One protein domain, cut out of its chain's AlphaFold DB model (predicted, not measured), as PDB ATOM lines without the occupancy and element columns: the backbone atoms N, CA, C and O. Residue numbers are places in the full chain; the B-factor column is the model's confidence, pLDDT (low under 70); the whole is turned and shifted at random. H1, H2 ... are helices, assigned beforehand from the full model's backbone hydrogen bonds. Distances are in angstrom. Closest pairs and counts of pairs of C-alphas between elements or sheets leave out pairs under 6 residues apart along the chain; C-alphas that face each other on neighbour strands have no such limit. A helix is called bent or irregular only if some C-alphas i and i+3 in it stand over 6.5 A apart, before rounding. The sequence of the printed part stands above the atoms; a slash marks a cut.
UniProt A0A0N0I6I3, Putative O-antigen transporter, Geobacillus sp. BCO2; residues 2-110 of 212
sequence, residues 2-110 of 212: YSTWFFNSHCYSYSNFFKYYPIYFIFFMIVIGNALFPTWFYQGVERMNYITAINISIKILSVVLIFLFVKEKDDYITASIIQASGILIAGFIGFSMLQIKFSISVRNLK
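This is residues 2 to 110 of the 212 residues of the protein "Putative O-antigen transporter" of Geobacillus sp. BCO2 (UniProt A0A0N0I6I3). Three long helices stand side by side: H5 runs through the middle, with H2 along one of its sides and H4 along another, and H1 sticks out beyond this body as a free arm that adds to its length. The short H3 lies on the turn from the last residues of H2 to the first of H4. The printed part has 109 residues with five named helices, in the order H1, H2, H3, H4, H5, and no named strand; the class is all helix. The whole is only just loose, close to extended, with a radius of gyration of the C-alphas of 19.3 A, and its outline is elongated, spanning 61 by 37 by 24 A.

Begin with H5, residues 73 to 101, the longest helix; it is irregular, with C-alphas 74 and 77 standing 7.5 A apart. H2, residues 21 to 36, touches H5 at a shallow tilt of 17 degrees, the same way; look at Gly 33 and Leu 88, whose C-alphas are the closest of the two helices at 3.9 A. H4, residues 48 to 69, touches H5 at a shallow tilt of 27 degrees, opposite ways, and the two form a helical hairpin; their closest C-alphas, of Ile 58 and Gly 86, are 5.8 A apart. H2 and H4 are apart. H3, residues 39 to 44, forms a helical hairpin with H4, at a shallow tilt of 24 degrees; H4 touches it with residues 48 to 51 alone, and the closest C-alphas, of Tyr 42 and Met 48, are 5.6 A apart. H3 and H5 are near each other, with 7 pairs of C-alphas within 10 A. H1, residues 2 to 19, stands free; it and H2 meet only through their link. Every O i to N i+4 pair is within hydrogen-bond range in H3 and H4, against 12 of 14 in H1, 9 of 12 in H2 and 21 of 25 in H5.

Find C-alpha 73 at (75.405, 53.697, 154.300); from there H5 runs 42.5 A to C-alpha 101 at (43.438, 31.590, 137.186). H4 measures 31.4 A and H2 23.7 A from first to last C-alpha. H1 begins with C-alpha 2 at (61.086, 72.992, 178.339) and is 26.4 A long, while H3 has six residues.

The C-alphas of Tyr 2 and Ser 103, the two farthest apart, are 62.6 A apart. Without H1, the body spans 48 by 25 by 18 A. The printed part has no cut, and its four links between helices are tight. The mean pLDDT of the printed part is 82.5; look for values under 70 at residues 2 to 19 and 105 to 110.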
ATOM      1  N   TYR A   2      61.912  73.900 179.160       46.38
ATOM      2  CA  TYR A   2      61.086  72.992 178.339       46.38
ATOM      3  C   TYR A   2      60.629  73.607 177.002       46.38
ATOM      4  O   TYR A   2      60.642  72.929 175.980       46.38
ATOM      5  N   SER A   3      60.312  74.908 176.969       46.34
ATOM      6  CA  SER A   3      59.879  75.607 175.745       46.34
ATOM      7  C   SER A   3      60.947  75.653 174.645       46.34
ATOM      8  O   SER A   3      60.641  75.430 173.478       46.34
ATOM      9  N   THR A   4      62.215  75.871 175.005       48.09
ATOM     10  CA  THR A   4      63.346  75.875 174.062       48.09
ATOM     11  C   THR A   4      63.691  74.473 173.553       48.09
ATOM     12  O   THR A   4      64.154  74.327 172.425       48.09
ATOM     13  N   TRP A   5      63.413  73.434 174.346       51.75
ATOM     14  CA  TRP A   5      63.602  72.033 173.962       51.75
ATOM     15  C   TRP A   5      62.551  71.567 172.948       51.75
ATOM     16  O   TRP A   5      62.906  70.979 171.928       51.75
ATOM     17  N   PHE A   6      61.276  71.906 173.175       54.22
ATOM     18  CA  PHE A   6      60.182  71.653 172.226       54.22
ATOM     19  C   PHE A   6      60.386  72.389 170.896       54.22
ATOM     20  O   PHE A   6      60.149  71.817 169.832       54.22
ATOM     21  N   PHE A   7      60.876  73.631 170.941       53.28
ATOM     22  CA  PHE A   7      61.126  74.429 169.740       53.28
ATOM     23  C   PHE A   7      62.295  73.871 168.905       53.28
ATOM     24  O   PHE A   7      62.167  73.711 167.693       53.28
ATOM     25  N   ASN A   8      63.403  73.474 169.546       52.72
ATOM     26  CA  ASN A   8      64.542  72.862 168.846       52.72
ATOM     27  C   ASN A   8      64.219  71.482 168.254       52.72
ATOM     28  O   ASN A   8      64.666  71.174 167.149       52.72
ATOM     29  N   SER A   9      63.416  70.663 168.938       54.59
ATOM     30  CA  SER A   9      62.970  69.371 168.396       54.59
ATOM     31  C   SER A   9      62.006  69.541 167.210       54.59
ATOM     32  O   SER A   9      62.114  68.796 166.234       54.59
ATOM     33  N   HIS A  10      61.159  70.578 167.204       55.72
ATOM     34  CA  HIS A  10      60.332  70.930 166.040       55.72
ATOM     35  C   HIS A  10      61.165  71.417 164.844       55.72
ATOM     36  O   HIS A  10      60.966  70.933 163.729       55.72
ATOM     37  N   CYS A  11      62.144  72.305 165.051       53.53
ATOM     38  CA  CYS A  11      63.032  72.769 163.977       53.53
ATOM     39  C   CYS A  11      63.903  71.640 163.393       53.53
ATOM     40  O   CYS A  11      64.116  71.595 162.180       53.53
ATOM     41  N   TYR A  12      64.366  70.698 164.223       55.75
ATOM     42  CA  TYR A  12      65.150  69.540 163.777       55.75
ATOM     43  C   TYR A  12      64.302  68.492 163.038       55.75
ATOM     44  O   TYR A  12      64.769  67.859 162.088       55.75
ATOM     45  N   SER A  13      63.036  68.323 163.430       56.12
ATOM     46  CA  SER A  13      62.094  67.468 162.701       56.12
ATOM     47  C   SER A  13      61.739  68.061 161.331       56.12
ATOM     48  O   SER A  13      61.627  67.321 160.355       56.12
ATOM     49  N   TYR A  14      61.611  69.388 161.238       55.38
ATOM     50  CA  TYR A  14      61.267  70.082 159.996       55.38
ATOM     51  C   TYR A  14      62.414  70.046 158.970       55.38
ATOM     52  O   TYR A  14      62.178  69.760 157.798       55.38
ATOM     53  N   SER A  15      63.670  70.242 159.394       55.00
ATOM     54  CA  SER A  15      64.830  70.204 158.483       55.00
ATOM     55  C   SER A  15      65.135  68.800 157.941       55.00
ATOM     56  O   SER A  15      65.501  68.650 156.774       55.00
ATOM     57  N   ASN A  16      64.926  67.751 158.744       62.56
ATOM     58  CA  ASN A  16      65.097  66.368 158.296       62.56
ATOM     59  C   ASN A  16      63.997  65.917 157.324       62.56
ATOM     60  O   ASN A  16      64.278  65.122 156.428       62.56
ATOM     61  N   PHE A  17      62.772  66.438 157.447       59.91
ATOM     62  CA  PHE A  17      61.672  66.078 156.548       59.91
ATOM     63  C   PHE A  17      61.979  66.437 155.084       59.91
ATOM     64  O   PHE A  17      61.821  65.602 154.194       59.91
ATOM     65  N   PHE A  18      62.510  67.640 154.834       58.34
ATOM     66  CA  PHE A  18      62.912  68.060 153.486       58.34
ATOM     67  C   PHE A  18      64.118  67.286 152.949       58.34
ATOM     68  O   PHE A  18      64.213  67.072 151.744       58.34
ATOM     69  N   LYS A  19      65.017  66.812 153.818       69.00
ATOM     70  CA  LYS A  19      66.182  66.023 153.398       69.00
ATOM     71  C   LYS A  19      65.798  64.635 152.869       69.00
ATOM     72  O   LYS A  19      66.460  64.126 151.971       69.00
ATOM     73  N   TYR A  20      64.727  64.037 153.394       74.88
ATOM     74  CA  TYR A  20      64.313  62.667 153.068       74.88
ATOM     75  C   TYR A  20      63.020  62.577 152.243       74.88
ATOM     76  O   TYR A  20      62.485  61.482 152.062       74.88
ATOM     77  N   TYR A  21      62.536  63.686 151.672       79.38
ATOM     78  CA  TYR A  21      61.326  63.697 150.835       79.38
ATOM     79  C   TYR A  21      61.285  62.632 149.713       79.38
ATOM     80  O   TYR A  21      60.213  62.047 149.513       79.38
ATOM     81  N   PRO A  22      62.398  62.295 149.014       82.44
ATOM     82  CA  PRO A  22      62.352  61.313 147.931       82.44
ATOM     83  C   PRO A  22      62.021  59.911 148.449       82.44
ATOM     84  O   PRO A  22      61.303  59.155 147.801       82.44
ATOM     85  N   ILE A  23      62.491  59.578 149.656       85.69
ATOM     86  CA  ILE A  23      62.218  58.295 150.310       85.69
ATOM     87  C   ILE A  23      60.735  58.153 150.629       85.69
ATOM     88  O   ILE A  23      60.176  57.077 150.433       85.69
ATOM     89  N   TYR A  24      60.082  59.218 151.102       85.56
ATOM     90  CA  TYR A  24      58.649  59.164 151.396       85.56
ATOM     91  C   TYR A  24      57.836  58.873 150.133       85.56
ATOM     92  O   TYR A  24      56.912  58.063 150.180       85.56
ATOM     93  N   PHE A  25      58.219  59.460 148.997       87.44
ATOM     94  CA  PHE A  25      57.571  59.181 147.717       87.44
ATOM     95  C   PHE A  25      57.809  57.738 147.247       87.44
ATOM     96  O   PHE A  25      56.873  57.066 146.818       87.44
ATOM     97  N   ILE A  26      59.034  57.222 147.402       90.94
ATOM     98  CA  ILE A  26      59.354  55.819 147.106       90.94
ATOM     99  C   ILE A  26      58.519  54.884 147.984       90.94
ATOM    100  O   ILE A  26      57.900  53.956 147.475       90.94
ATOM    101  N   PHE A  27      58.428  55.134 149.289       89.62
ATOM    102  CA  PHE A  27      57.616  54.301 150.175       89.62
ATOM    103  C   PHE A  27      56.116  54.425 149.911       89.62
ATOM    104  O   PHE A  27      55.386  53.467 150.159       89.62
ATOM    105  N   PHE A  28      55.636  55.530 149.340       91.25
ATOM    106  CA  PHE A  28      54.238  55.641 148.928       91.25
ATOM    107  C   PHE A  28      53.857  54.602 147.857       91.25
ATOM    108  O   PHE A  28      52.724  54.125 147.834       91.25
ATOM    109  N   MET A  29      54.812  54.143 147.039       91.75
ATOM    110  CA  MET A  29      54.589  53.031 146.107       91.75
ATOM    111  C   MET A  29      54.149  51.737 146.810       91.75
ATOM    112  O   MET A  29      53.385  50.963 146.234       91.75
ATOM    113  N   ILE A  30      54.555  51.514 148.066       93.19
ATOM    114  CA  ILE A  30      54.089  50.370 148.867       93.19
ATOM    115  C   ILE A  30      52.574  50.423 149.066       93.19
ATOM    116  O   ILE A  30      51.915  49.387 149.011       93.19
ATOM    117  N   VAL A  31      52.008  51.616 149.274       92.62
ATOM    118  CA  VAL A  31      50.558  51.797 149.445       92.62
ATOM    119  C   VAL A  31      49.826  51.344 148.188       92.62
ATOM    120  O   VAL A  31      48.871  50.578 148.278       92.62
ATOM    121  N   ILE A  32      50.323  51.748 147.017       94.19
ATOM    122  CA  ILE A  32      49.768  51.345 145.720       94.19
ATOM    123  C   ILE A  32      49.882  49.826 145.540       94.19
ATOM    124  O   ILE A  32      48.902  49.178 145.180       94.19
ATOM    125  N   GLY A  33      51.044  49.236 145.833       93.38
ATOM    126  CA  GLY A  33      51.252  47.791 145.705       93.38
ATOM    127  C   GLY A  33      50.320  46.979 146.606       93.38
ATOM    128  O   GLY A  33      49.702  46.021 146.146       93.38
ATOM    129  N   ASN A  34      50.146  47.407 147.858       92.38
ATOM    130  CA  ASN A  34      49.209  46.783 148.792       92.38
ATOM    131  C   ASN A  34      47.747  46.952 148.360       92.38
ATOM    132  O   ASN A  34      46.972  46.012 148.503       92.38
ATOM    133  N   ALA A  35      47.367  48.113 147.818       91.38
ATOM    134  CA  ALA A  35      46.016  48.347 147.307       91.38
ATOM    135  C   ALA A  35      45.707  47.491 146.065       91.38
ATOM    136  O   ALA A  35      44.578  47.037 145.890       91.38
ATOM    137  N   LEU A  36      46.712  47.253 145.215       92.12
ATOM    138  CA  LEU A  36      46.590  46.393 144.038       92.12
ATOM    139  C   LEU A  36      46.534  44.907 144.396       92.12
ATOM    140  O   LEU A  36      45.896  44.143 143.676       92.12
ATOM    141  N   PHE A  37      47.189  44.483 145.483       93.75
ATOM    142  CA  PHE A  37      47.215  43.080 145.885       93.75
ATOM    143  C   PHE A  37      45.859  42.657 146.485       93.75
ATOM    144  O   PHE A  37      45.522  43.067 147.597       93.75
ATOM    145  N   PRO A  38      45.084  41.769 145.835       90.19
ATOM    146  CA  PRO A  38      43.724  41.446 146.262       90.19
ATOM    147  C   PRO A  38      43.726  40.354 147.346       90.19
ATOM    148  O   PRO A  38      43.208  39.253 147.157       90.19
ATOM    149  N   THR A  39      44.350  40.638 148.492       89.88
ATOM    150  CA  THR A  39      44.508  39.691 149.614       89.88
ATOM    151  C   THR A  39      43.167  39.150 150.100       89.88
ATOM    152  O   THR A  39      43.029  37.941 150.270       89.88
ATOM    153  N   TRP A  40      42.167  40.024 150.238       86.94
ATOM    154  CA  TRP A  40      40.799  39.689 150.644       86.94
ATOM    155  C   TRP A  40      40.163  38.616 149.753       86.94
ATOM    156  O   TRP A  40      39.472  37.733 150.256       86.94
ATOM    157  N   PHE A  41      40.437  38.640 148.443       89.06
ATOM    158  CA  PHE A  41      39.895  37.657 147.511       89.06
ATOM    159  C   PHE A  41      40.494  36.281 147.785       89.06
ATOM    160  O   PHE A  41      39.767  35.327 148.046       89.06
ATOM    161  N   TYR A  42      41.827  36.189 147.785       88.69
ATOM    162  CA  TYR A  42      42.547  34.936 148.018       88.69
ATOM    163  C   TYR A  42      42.266  34.342 149.405       88.69
ATOM    164  O   TYR A  42      42.229  33.119 149.541       88.69
ATOM    165  N   GLN A  43      42.060  35.192 150.416       85.69
ATOM    166  CA  GLN A  43      41.623  34.782 151.751       85.69
ATOM    167  C   GLN A  43      40.180  34.258 151.733       85.69
ATOM    168  O   GLN A  43      39.923  33.193 152.286       85.69
ATOM    169  N   GLY A  44      39.259  34.952 151.056       84.19
ATOM    170  CA  GLY A  44      37.848  34.566 150.968       84.19
ATOM    171  C   GLY A  44      37.598  33.260 150.208       84.19
ATOM    172  O   GLY A  44      36.716  32.501 150.590       84.19
ATOM    173  N   VAL A  45      38.394  32.960 149.173       84.88
ATOM    174  CA  VAL A  45      38.320  31.680 148.436       84.88
ATOM    175  C   VAL A  45      39.210  30.575 149.025       84.88
ATOM    176  O   VAL A  45      39.387  29.538 148.390       84.88
ATOM    177  N   GLU A  46      39.817  30.799 150.195       84.31
ATOM    178  CA  GLU A  46      40.709  29.853 150.889       84.31
ATOM    179  C   GLU A  46      41.938  29.409 150.056       84.31
ATOM    180  O   GLU A  46      42.477  28.313 150.210       84.31
ATOM    181  N   ARG A  47      42.443  30.272 149.160       86.31
ATOM    182  CA  ARG A  47      43.615  30.004 148.297       86.31
ATOM    183  C   ARG A  47      44.827  30.855 148.684       86.31
ATOM    184  O   ARG A  47      45.439  31.518 147.845       86.31
ATOM    185  N   MET A  48      45.224  30.793 149.953       86.25
ATOM    186  CA  MET A  48      46.336  31.591 150.494       86.25
ATOM    187  C   MET A  48      47.712  31.223 149.914       86.25
ATOM    188  O   MET A  48      48.617  32.055 149.920       86.25
ATOM    189  N   ASN A  49      47.869  30.020 149.350       88.44
ATOM    190  CA  ASN A  49      49.137  29.553 148.770       88.44
ATOM    191  C   ASN A  49      49.680  30.503 147.689       88.44
ATOM    192  O   ASN A  49      50.893  30.648 147.562       88.44
ATOM    193  N   TYR A  50      48.798  31.187 146.950       88.81
ATOM    194  CA  TYR A  50      49.190  32.205 145.971       88.81
ATOM    195  C   TYR A  50      49.829  33.426 146.629       88.81
ATOM    196  O   TYR A  50      50.895  33.864 146.201       88.81
ATOM    197  N   ILE A  51      49.207  33.930 147.700       89.75
ATOM    198  CA  ILE A  51      49.728  35.052 148.486       89.75
ATOM    199  C   ILE A  51      51.126  34.709 148.998       89.75
ATOM    200  O   ILE A  51      52.067  35.486 148.837       89.75
ATOM    201  N   THR A  52      51.258  33.522 149.588       90.50
ATOM    202  CA  THR A  52      52.501  33.046 150.189       90.50
ATOM    203  C   THR A  52      53.604  32.888 149.149       90.50
ATOM    204  O   THR A  52      54.692  33.419 149.351       90.50
ATOM    205  N   ALA A  53      53.328  32.229 148.018       93.50
ATOM    206  CA  ALA A  53      54.318  32.023 146.964       93.50
ATOM    207  C   ALA A  53      54.844  33.354 146.409       93.50
ATOM    208  O   ALA A  53      56.052  33.572 146.404       93.50
ATOM    209  N   ILE A  54      53.953  34.278 146.026       93.75
ATOM    210  CA  ILE A  54      54.343  35.580 145.462       93.75
ATOM    211  C   ILE A  54      55.175  36.379 146.471       93.75
ATOM    212  O   ILE A  54      56.266  36.850 146.144       93.75
ATOM    213  N   ASN A  55      54.695  36.503 147.712       92.75
ATOM    214  CA  ASN A  55      55.377  37.303 148.729       92.75
ATOM    215  C   ASN A  55      56.728  36.712 149.134       92.75
ATOM    216  O   ASN A  55      57.669  37.472 149.353       92.75
ATOM    217  N   ILE A  56      56.848  35.386 149.240       94.81
ATOM    218  CA  ILE A  56      58.132  34.742 149.544       94.81
ATOM    219  C   ILE A  56      59.107  34.950 148.387       94.81
ATOM    220  O   ILE A  56      60.227  35.393 148.630       94.81
ATOM    221  N   SER A  57      58.689  34.702 147.141       96.19
ATOM    222  CA  SER A  57      59.548  34.894 145.966       96.19
ATOM    223  C   SER A  57      60.074  36.323 145.872       96.19
ATOM    224  O   SER A  57      61.269  36.530 145.674       96.19
ATOM    225  N   ILE A  58      59.205  37.312 146.084       95.75
ATOM    226  CA  ILE A  58      59.583  38.726 146.033       95.75
ATOM    227  C   ILE A  58      60.489  39.098 147.195       95.75
ATOM    228  O   ILE A  58      61.485  39.775 146.978       95.75
ATOM    229  N   LYS A  59      60.207  38.627 148.416       93.44
ATOM    230  CA  LYS A  59      61.085  38.880 149.567       93.44
ATOM    231  C   LYS A  59      62.476  38.296 149.351       93.44
ATOM    232  O   LYS A  59      63.449  39.000 149.591       93.44
ATOM    233  N   ILE A  60      62.579  37.055 148.872       96.81
ATOM    234  CA  ILE A  60      63.869  36.422 148.561       96.81
ATOM    235  C   ILE A  60      64.613  37.245 147.507       96.81
ATOM    236  O   ILE A  60      65.772  37.593 147.719       96.81
ATOM    237  N   LEU A  61      63.937  37.620 146.417       96.38
ATOM    238  CA  LEU A  61      64.528  38.446 145.370       96.38
ATOM    239  C   LEU A  61      65.004  39.801 145.914       96.38
ATOM    240  O   LEU A  61      66.137  40.193 145.654       96.38
ATOM    241  N   SER A  62      64.190  40.492 146.713       94.69
ATOM    242  CA  SER A  62      64.569  41.762 147.337       94.69
ATOM    243  C   SER A  62      65.783  41.613 148.249       94.69
ATOM    244  O   SER A  62      66.663  42.465 148.202       94.69
ATOM    245  N   VAL A  63      65.868  40.545 149.051       94.88
ATOM    246  CA  VAL A  63      67.046  40.286 149.895       94.88
ATOM    247  C   VAL A  63      68.296  40.106 149.035       94.88
ATOM    248  O   VAL A  63      69.306  40.753 149.303       94.88
ATOM    249  N   VAL A  64      68.223  39.292 147.978       96.19
ATOM    250  CA  VAL A  64      69.348  39.084 147.050       96.19
ATOM    251  C   VAL A  64      69.782  40.404 146.412       96.19
ATOM    252  O   VAL A  64      70.964  40.734 146.430       96.19
ATOM    253  N   LEU A  65      68.836  41.195 145.901       95.12
ATOM    254  CA  LEU A  65      69.126  42.495 145.295       95.12
ATOM    255  C   LEU A  65      69.746  43.469 146.306       95.12
ATOM    256  O   LEU A  65      70.705  44.156 145.971       95.12
ATOM    257  N   ILE A  66      69.258  43.507 147.548       94.56
ATOM    258  CA  ILE A  66      69.835  44.360 148.594       94.56
ATOM    259  C   ILE A  66      71.301  43.987 148.836       94.56
ATOM    260  O   ILE A  66      72.147  44.872 148.810       94.56
ATOM    261  N   PHE A  67      71.629  42.702 148.995       94.56
ATOM    262  CA  PHE A  67      73.019  42.275 149.211       94.56
ATOM    263  C   PHE A  67      73.945  42.558 148.018       94.56
ATOM    264  O   PHE A  67      75.142  42.752 148.214       94.56
ATOM    265  N   LEU A  68      73.419  42.586 146.791       94.06
ATOM    266  CA  LEU A  68      74.205  42.884 145.590       94.06
ATOM    267  C   LEU A  68      74.436  44.391 145.386       94.06
ATOM    268  O   LEU A  68      75.532  44.791 144.982       94.06
ATOM    269  N   PHE A  69      73.414  45.213 145.642       92.25
ATOM    270  CA  PHE A  69      73.394  46.632 145.270       92.25
ATOM    271  C   PHE A  69      73.644  47.609 146.426       92.25
ATOM    272  O   PHE A  69      73.994  48.751 146.153       92.25
ATOM    273  N   VAL A  70      73.474  47.205 147.689       93.56
ATOM    274  CA  VAL A  70      73.651  48.079 148.863       93.56
ATOM    275  C   VAL A  70      74.989  47.754 149.519       93.56
ATOM    276  O   VAL A  70      75.130  46.709 150.155       93.56
ATOM    277  N   LYS A  71      75.980  48.635 149.357       90.81
ATOM    278  CA  LYS A  71      77.345  48.427 149.871       90.81
ATOM    279  C   LYS A  71      77.735  49.459 150.919       90.81
ATOM    280  O   LYS A  71      78.492  49.138 151.833       90.81
ATOM    281  N   GLU A  72      77.186  50.665 150.825       89.00
ATOM    282  CA  GLU A  72      77.501  51.773 151.719       89.00
ATOM    283  C   GLU A  72      76.264  52.301 152.453       89.00
ATOM    284  O   GLU A  72      75.118  51.987 152.133       89.00
ATOM    285  N   LYS A  73      76.491  53.117 153.489       80.56
ATOM    286  CA  LYS A  73      75.405  53.697 154.300       80.56
ATOM    287  C   LYS A  73      74.534  54.675 153.512       80.56
ATOM    288  O   LYS A  73      73.369  54.849 153.864       80.56
ATOM    289  N   ASP A  74      75.085  55.280 152.464       82.81
ATOM    290  CA  ASP A  74      74.385  56.250 151.622       82.81
ATOM    291  C   ASP A  74      73.481  55.582 150.564       82.81
ATOM    292  O   ASP A  74      72.602  56.236 150.003       82.81
ATOM    293  N   ASP A  75      73.560  54.253 150.396       87.50
ATOM    294  CA  ASP A  75      72.725  53.462 149.471       87.50
ATOM    295  C   ASP A  75      71.303  53.174 150.005       87.50
ATOM    296  O   ASP A  75      70.574  52.311 149.498       87.50
ATOM    297  N   TYR A  76      70.858  53.892 151.039       86.25
ATOM    298  CA  TYR A  76      69.542  53.687 151.654       86.25
ATOM    299  C   TYR A  76      68.380  53.947 150.675       86.25
ATOM    300  O   TYR A  76      67.305  53.349 150.811       86.25
ATOM    301  N   ILE A  77      68.579  54.812 149.670       89.69
ATOM    302  CA  ILE A  77      67.584  55.078 148.619       89.69
ATOM    303  C   ILE A  77      67.411  53.829 147.754       89.69
ATOM    304  O   ILE A  77      66.284  53.388 147.539       89.69
ATOM    305  N   THR A  78      68.515  53.212 147.329       90.81
ATOM    306  CA  THR A  78      68.520  51.973 146.541       90.81
ATOM    307  C   THR A  78      67.808  50.847 147.288       90.81
ATOM    308  O   THR A  78      66.928  50.192 146.726       90.81
ATOM    309  N   ALA A  79      68.095  50.680 148.583       91.69
ATOM    310  CA  ALA A  79      67.400  49.712 149.433       91.69
ATOM    311  C   ALA A  79      65.879  49.966 149.485       91.69
ATOM    312  O   ALA A  79      65.080  49.031 149.385       91.69
ATOM    313  N   SER A  80      65.476  51.235 149.600       91.94
ATOM    314  CA  SER A  80      64.065  51.640 149.634       91.94
ATOM    315  C   SER A  80      63.362  51.369 148.300       91.94
ATOM    316  O   SER A  80      62.242  50.861 148.293       91.94
ATOM    317  N   ILE A  81      64.028  51.631 147.167       94.12
ATOM    318  CA  ILE A  81      63.508  51.347 145.820       94.12
ATOM    319  C   ILE A  81      63.308  49.846 145.625       94.12
ATOM    320  O   ILE A  81      62.240  49.431 145.177       94.12
ATOM    321  N   ILE A  82      64.293  49.018 145.988       95.19
ATOM    322  CA  ILE A  82      64.192  47.555 145.871       95.19
ATOM    323  C   ILE A  82      63.002  47.030 146.683       95.19
ATOM    324  O   ILE A  82      62.239  46.188 146.208       95.19
ATOM    325  N   GLN A  83      62.810  47.546 147.898       93.44
ATOM    326  CA  GLN A  83      61.700  47.135 148.751       93.44
ATOM    327  C   GLN A  83      60.339  47.571 148.187       93.44
ATOM    328  O   GLN A  83      59.417  46.759 148.095       93.44
ATOM    329  N   ALA A  84      60.210  48.839 147.793       94.88
ATOM    330  CA  ALA A  84      58.951  49.389 147.307       94.88
ATOM    331  C   ALA A  84      58.535  48.799 145.951       94.88
ATOM    332  O   ALA A  84      57.378  48.413 145.768       94.88
ATOM    333  N   SER A  85      59.487  48.658 145.024       95.25
ATOM    334  CA  SER A  85      59.260  48.017 143.724       95.25
ATOM    335  C   SER A  85      58.871  46.548 143.872       95.25
ATOM    336  O   SER A  85      57.953  46.104 143.190       95.25
ATOM    337  N   GLY A  86      59.481  45.814 144.810       95.44
ATOM    338  CA  GLY A  86      59.087  44.442 145.118       95.44
ATOM    339  C   GLY A  86      57.602  44.335 145.475       95.44
ATOM    340  O   GLY A  86      56.884  43.527 144.893       95.44
ATOM    341  N   ILE A  87      57.105  45.192 146.372       94.50
ATOM    342  CA  ILE A  87      55.690  45.174 146.783       94.50
ATOM    343  C   ILE A  87      54.759  45.606 145.642       94.50
ATOM    344  O   ILE A  87      53.698  45.010 145.462       94.50
ATOM    345  N   LEU A  88      55.154  46.587 144.828       95.75
ATOM    346  CA  LEU A  88      54.410  46.937 143.614       95.75
ATOM    347  C   LEU A  88      54.292  45.749 142.656       95.75
ATOM    348  O   LEU A  88      53.191  45.420 142.216       95.75
ATOM    349  N   ILE A  89      55.411  45.085 142.361       95.94
ATOM    350  CA  ILE A  89      55.458  43.896 141.503       95.94
ATOM    351  C   ILE A  89      54.568  42.794 142.091       95.94
ATOM    352  O   ILE A  89      53.817  42.162 141.349       95.94
ATOM    353  N   ALA A  90      54.572  42.615 143.417       95.44
ATOM    354  CA  ALA A  90      53.683  41.679 144.104       95.44
ATOM    355  C   ALA A  90      52.218  41.988 143.807       95.44
ATOM    356  O   ALA A  90      51.465  41.083 143.454       95.44
ATOM    357  N   GLY A  91      51.827  43.260 143.925       94.75
ATOM    358  CA  GLY A  91      50.477  43.729 143.632       94.75
ATOM    359  C   GLY A  91      50.065  43.433 142.192       94.75
ATOM    360  O   GLY A  91      49.013  42.840 141.968       94.75
ATOM    361  N   PHE A  92      50.921  43.750 141.217       94.75
ATOM    362  CA  PHE A  92      50.657  43.463 139.803       94.75
ATOM    363  C   PHE A  92      50.538  41.961 139.508       94.75
ATOM    364  O   PHE A  92      49.615  41.538 138.806       94.75
ATOM    365  N   ILE A  93      51.430  41.131 140.055       94.31
ATOM    366  CA  ILE A  93      51.369  39.671 139.889       94.31
ATOM    367  C   ILE A  93      50.108  39.115 140.564       94.31
ATOM    368  O   ILE A  93      49.371  38.333 139.964       94.31
ATOM    369  N   GLY A  94      49.816  39.549 141.790       92.69
ATOM    370  CA  GLY A  94      48.641  39.122 142.546       92.69
ATOM    371  C   GLY A  94      47.332  39.489 141.849       92.69
ATOM    372  O   GLY A  94      46.412  38.670 141.806       92.69
ATOM    373  N   PHE A  95      47.257  40.680 141.256       91.50
ATOM    374  CA  PHE A  95      46.095  41.128 140.496       91.50
ATOM    375  C   PHE A  95      45.952  40.394 139.156       91.50
ATOM    376  O   PHE A  95      44.874  39.893 138.841       91.50
ATOM    377  N   SER A  96      47.031  40.262 138.379       89.31
ATOM    378  CA  SER A  96      47.002  39.550 137.088       89.31
ATOM    379  C   SER A  96      46.623  38.071 137.235       89.31
ATOM    380  O   SER A  96      45.892  37.530 136.402       89.31
ATOM    381  N   MET A  97      47.014  37.421 138.335       88.44
ATOM    382  CA  MET A  97      46.593  36.050 138.639       88.44
ATOM    383  C   MET A  97      45.073  35.888 138.804       88.44
ATOM    384  O   MET A  97      44.562  34.810 138.489       88.44
ATOM    385  N   LEU A  98      44.329  36.927 139.214       87.06
ATOM    386  CA  LEU A  98      42.860  36.867 139.259       87.06
ATOM    387  C   LEU A  98      42.261  36.626 137.871       87.06
ATOM    388  O   LEU A  98      41.344  35.819 137.710       87.06
ATOM    389  N   GLN A  99      42.805  37.305 136.862       82.12
ATOM    390  CA  GLN A  99      42.324  37.209 135.487       82.12
ATOM    391  C   GLN A  99      42.671  35.851 134.873       82.12
ATOM    392  O   GLN A  99      41.828  35.228 134.230       82.12
ATOM    393  N   ILE A 100      43.899  35.376 135.108       82.75
ATOM    394  CA  ILE A 100      44.426  34.157 134.483       82.75
ATOM    395  C   ILE A 100      43.843  32.895 135.128       82.75
ATOM    396  O   ILE A 100      43.465  31.967 134.419       82.75
ATOM    397  N   LYS A 101      43.780  32.831 136.465       81.81
ATOM    398  CA  LYS A 101      43.438  31.590 137.186       81.81
ATOM    399  C   LYS A 101      41.999  31.499 137.663       81.81
ATOM    400  O   LYS A 101      41.486  30.392 137.781       81.81
ATOM    401  N   PHE A 102      41.365  32.629 137.958       80.56
ATOM    402  CA  PHE A 102      39.985  32.651 138.450       80.56
ATOM    403  C   PHE A 102      38.993  33.089 137.371       80.56
ATOM    404  O   PHE A 102      37.806  33.212 137.651       80.56
ATOM    405  N   SER A 103      39.475  33.329 136.142       75.62
ATOM    406  CA  SER A 103      38.678  33.796 135.001       75.62
ATOM    407  C   SER A 103      37.830  35.032 135.322       75.62
ATOM    408  O   SER A 103      36.814  35.293 134.675       75.62
ATOM    409  N   ILE A 104      38.259  35.826 136.311       71.31
ATOM    410  CA  ILE A 104      37.628  37.095 136.660       71.31
ATOM    411  C   ILE A 104      38.088  38.096 135.612       71.31
ATOM    412  O   ILE A 104      39.100  38.782 135.750       71.31
ATOM    413  N   SER A 105      37.357  38.131 134.505       61.28
ATOM    414  CA  SER A 105      37.583  39.123 133.470       61.28
ATOM    415  C   SER A 105      37.173  40.485 134.015       61.28
ATOM    416  O   SER A 105      35.990  40.755 134.222       61.28
ATOM    417  N   VAL A 106      38.151  41.373 134.207       61.31
ATOM    418  CA  VAL A 106      37.902  42.777 134.581       61.31
ATOM    419  C   VAL A 106      37.007  43.468 133.544       61.31
ATOM    420  O   VAL A 106      36.251  44.370 133.883       61.31
ATOM    421  N   ARG A 107      36.997  42.973 132.299       57.03
ATOM    422  CA  ARG A 107      36.106  43.430 131.223       57.03
ATOM    423  C   ARG A 107      34.632  43.068 131.452       57.03
ATOM    424  O   ARG A 107      33.762  43.753 130.929       57.03
ATOM    425  N   ASN A 108      34.351  42.021 132.234       52.91
ATOM    426  CA  ASN A 108      32.991  41.579 132.565       52.91
ATOM    427  C   ASN A 108      32.507  42.112 133.921       52.91
ATOM    428  O   ASN A 108      31.334  41.938 134.257       52.91
ATOM    429  N   LEU A 109      33.374  42.779 134.692       62.19
ATOM    430  CA  LEU A 109      32.942  43.547 135.852       62.19
ATOM    431  C   LEU A 109      32.154  44.746 135.328       62.19
ATOM    432  O   LEU A 109      32.720  45.748 134.896       62.19
ATOM    433  N   LYS A 110      30.823  44.643 135.357       57.44
ATOM    434  CA  LYS A 110      29.942  45.806 135.237       57.44
ATOM    435  C   LYS A 110      30.180  46.680 136.465       57.44
ATOM    436  O   LYS A 110      29.467  46.569 137.458       57.44
TER     437      LYS A 110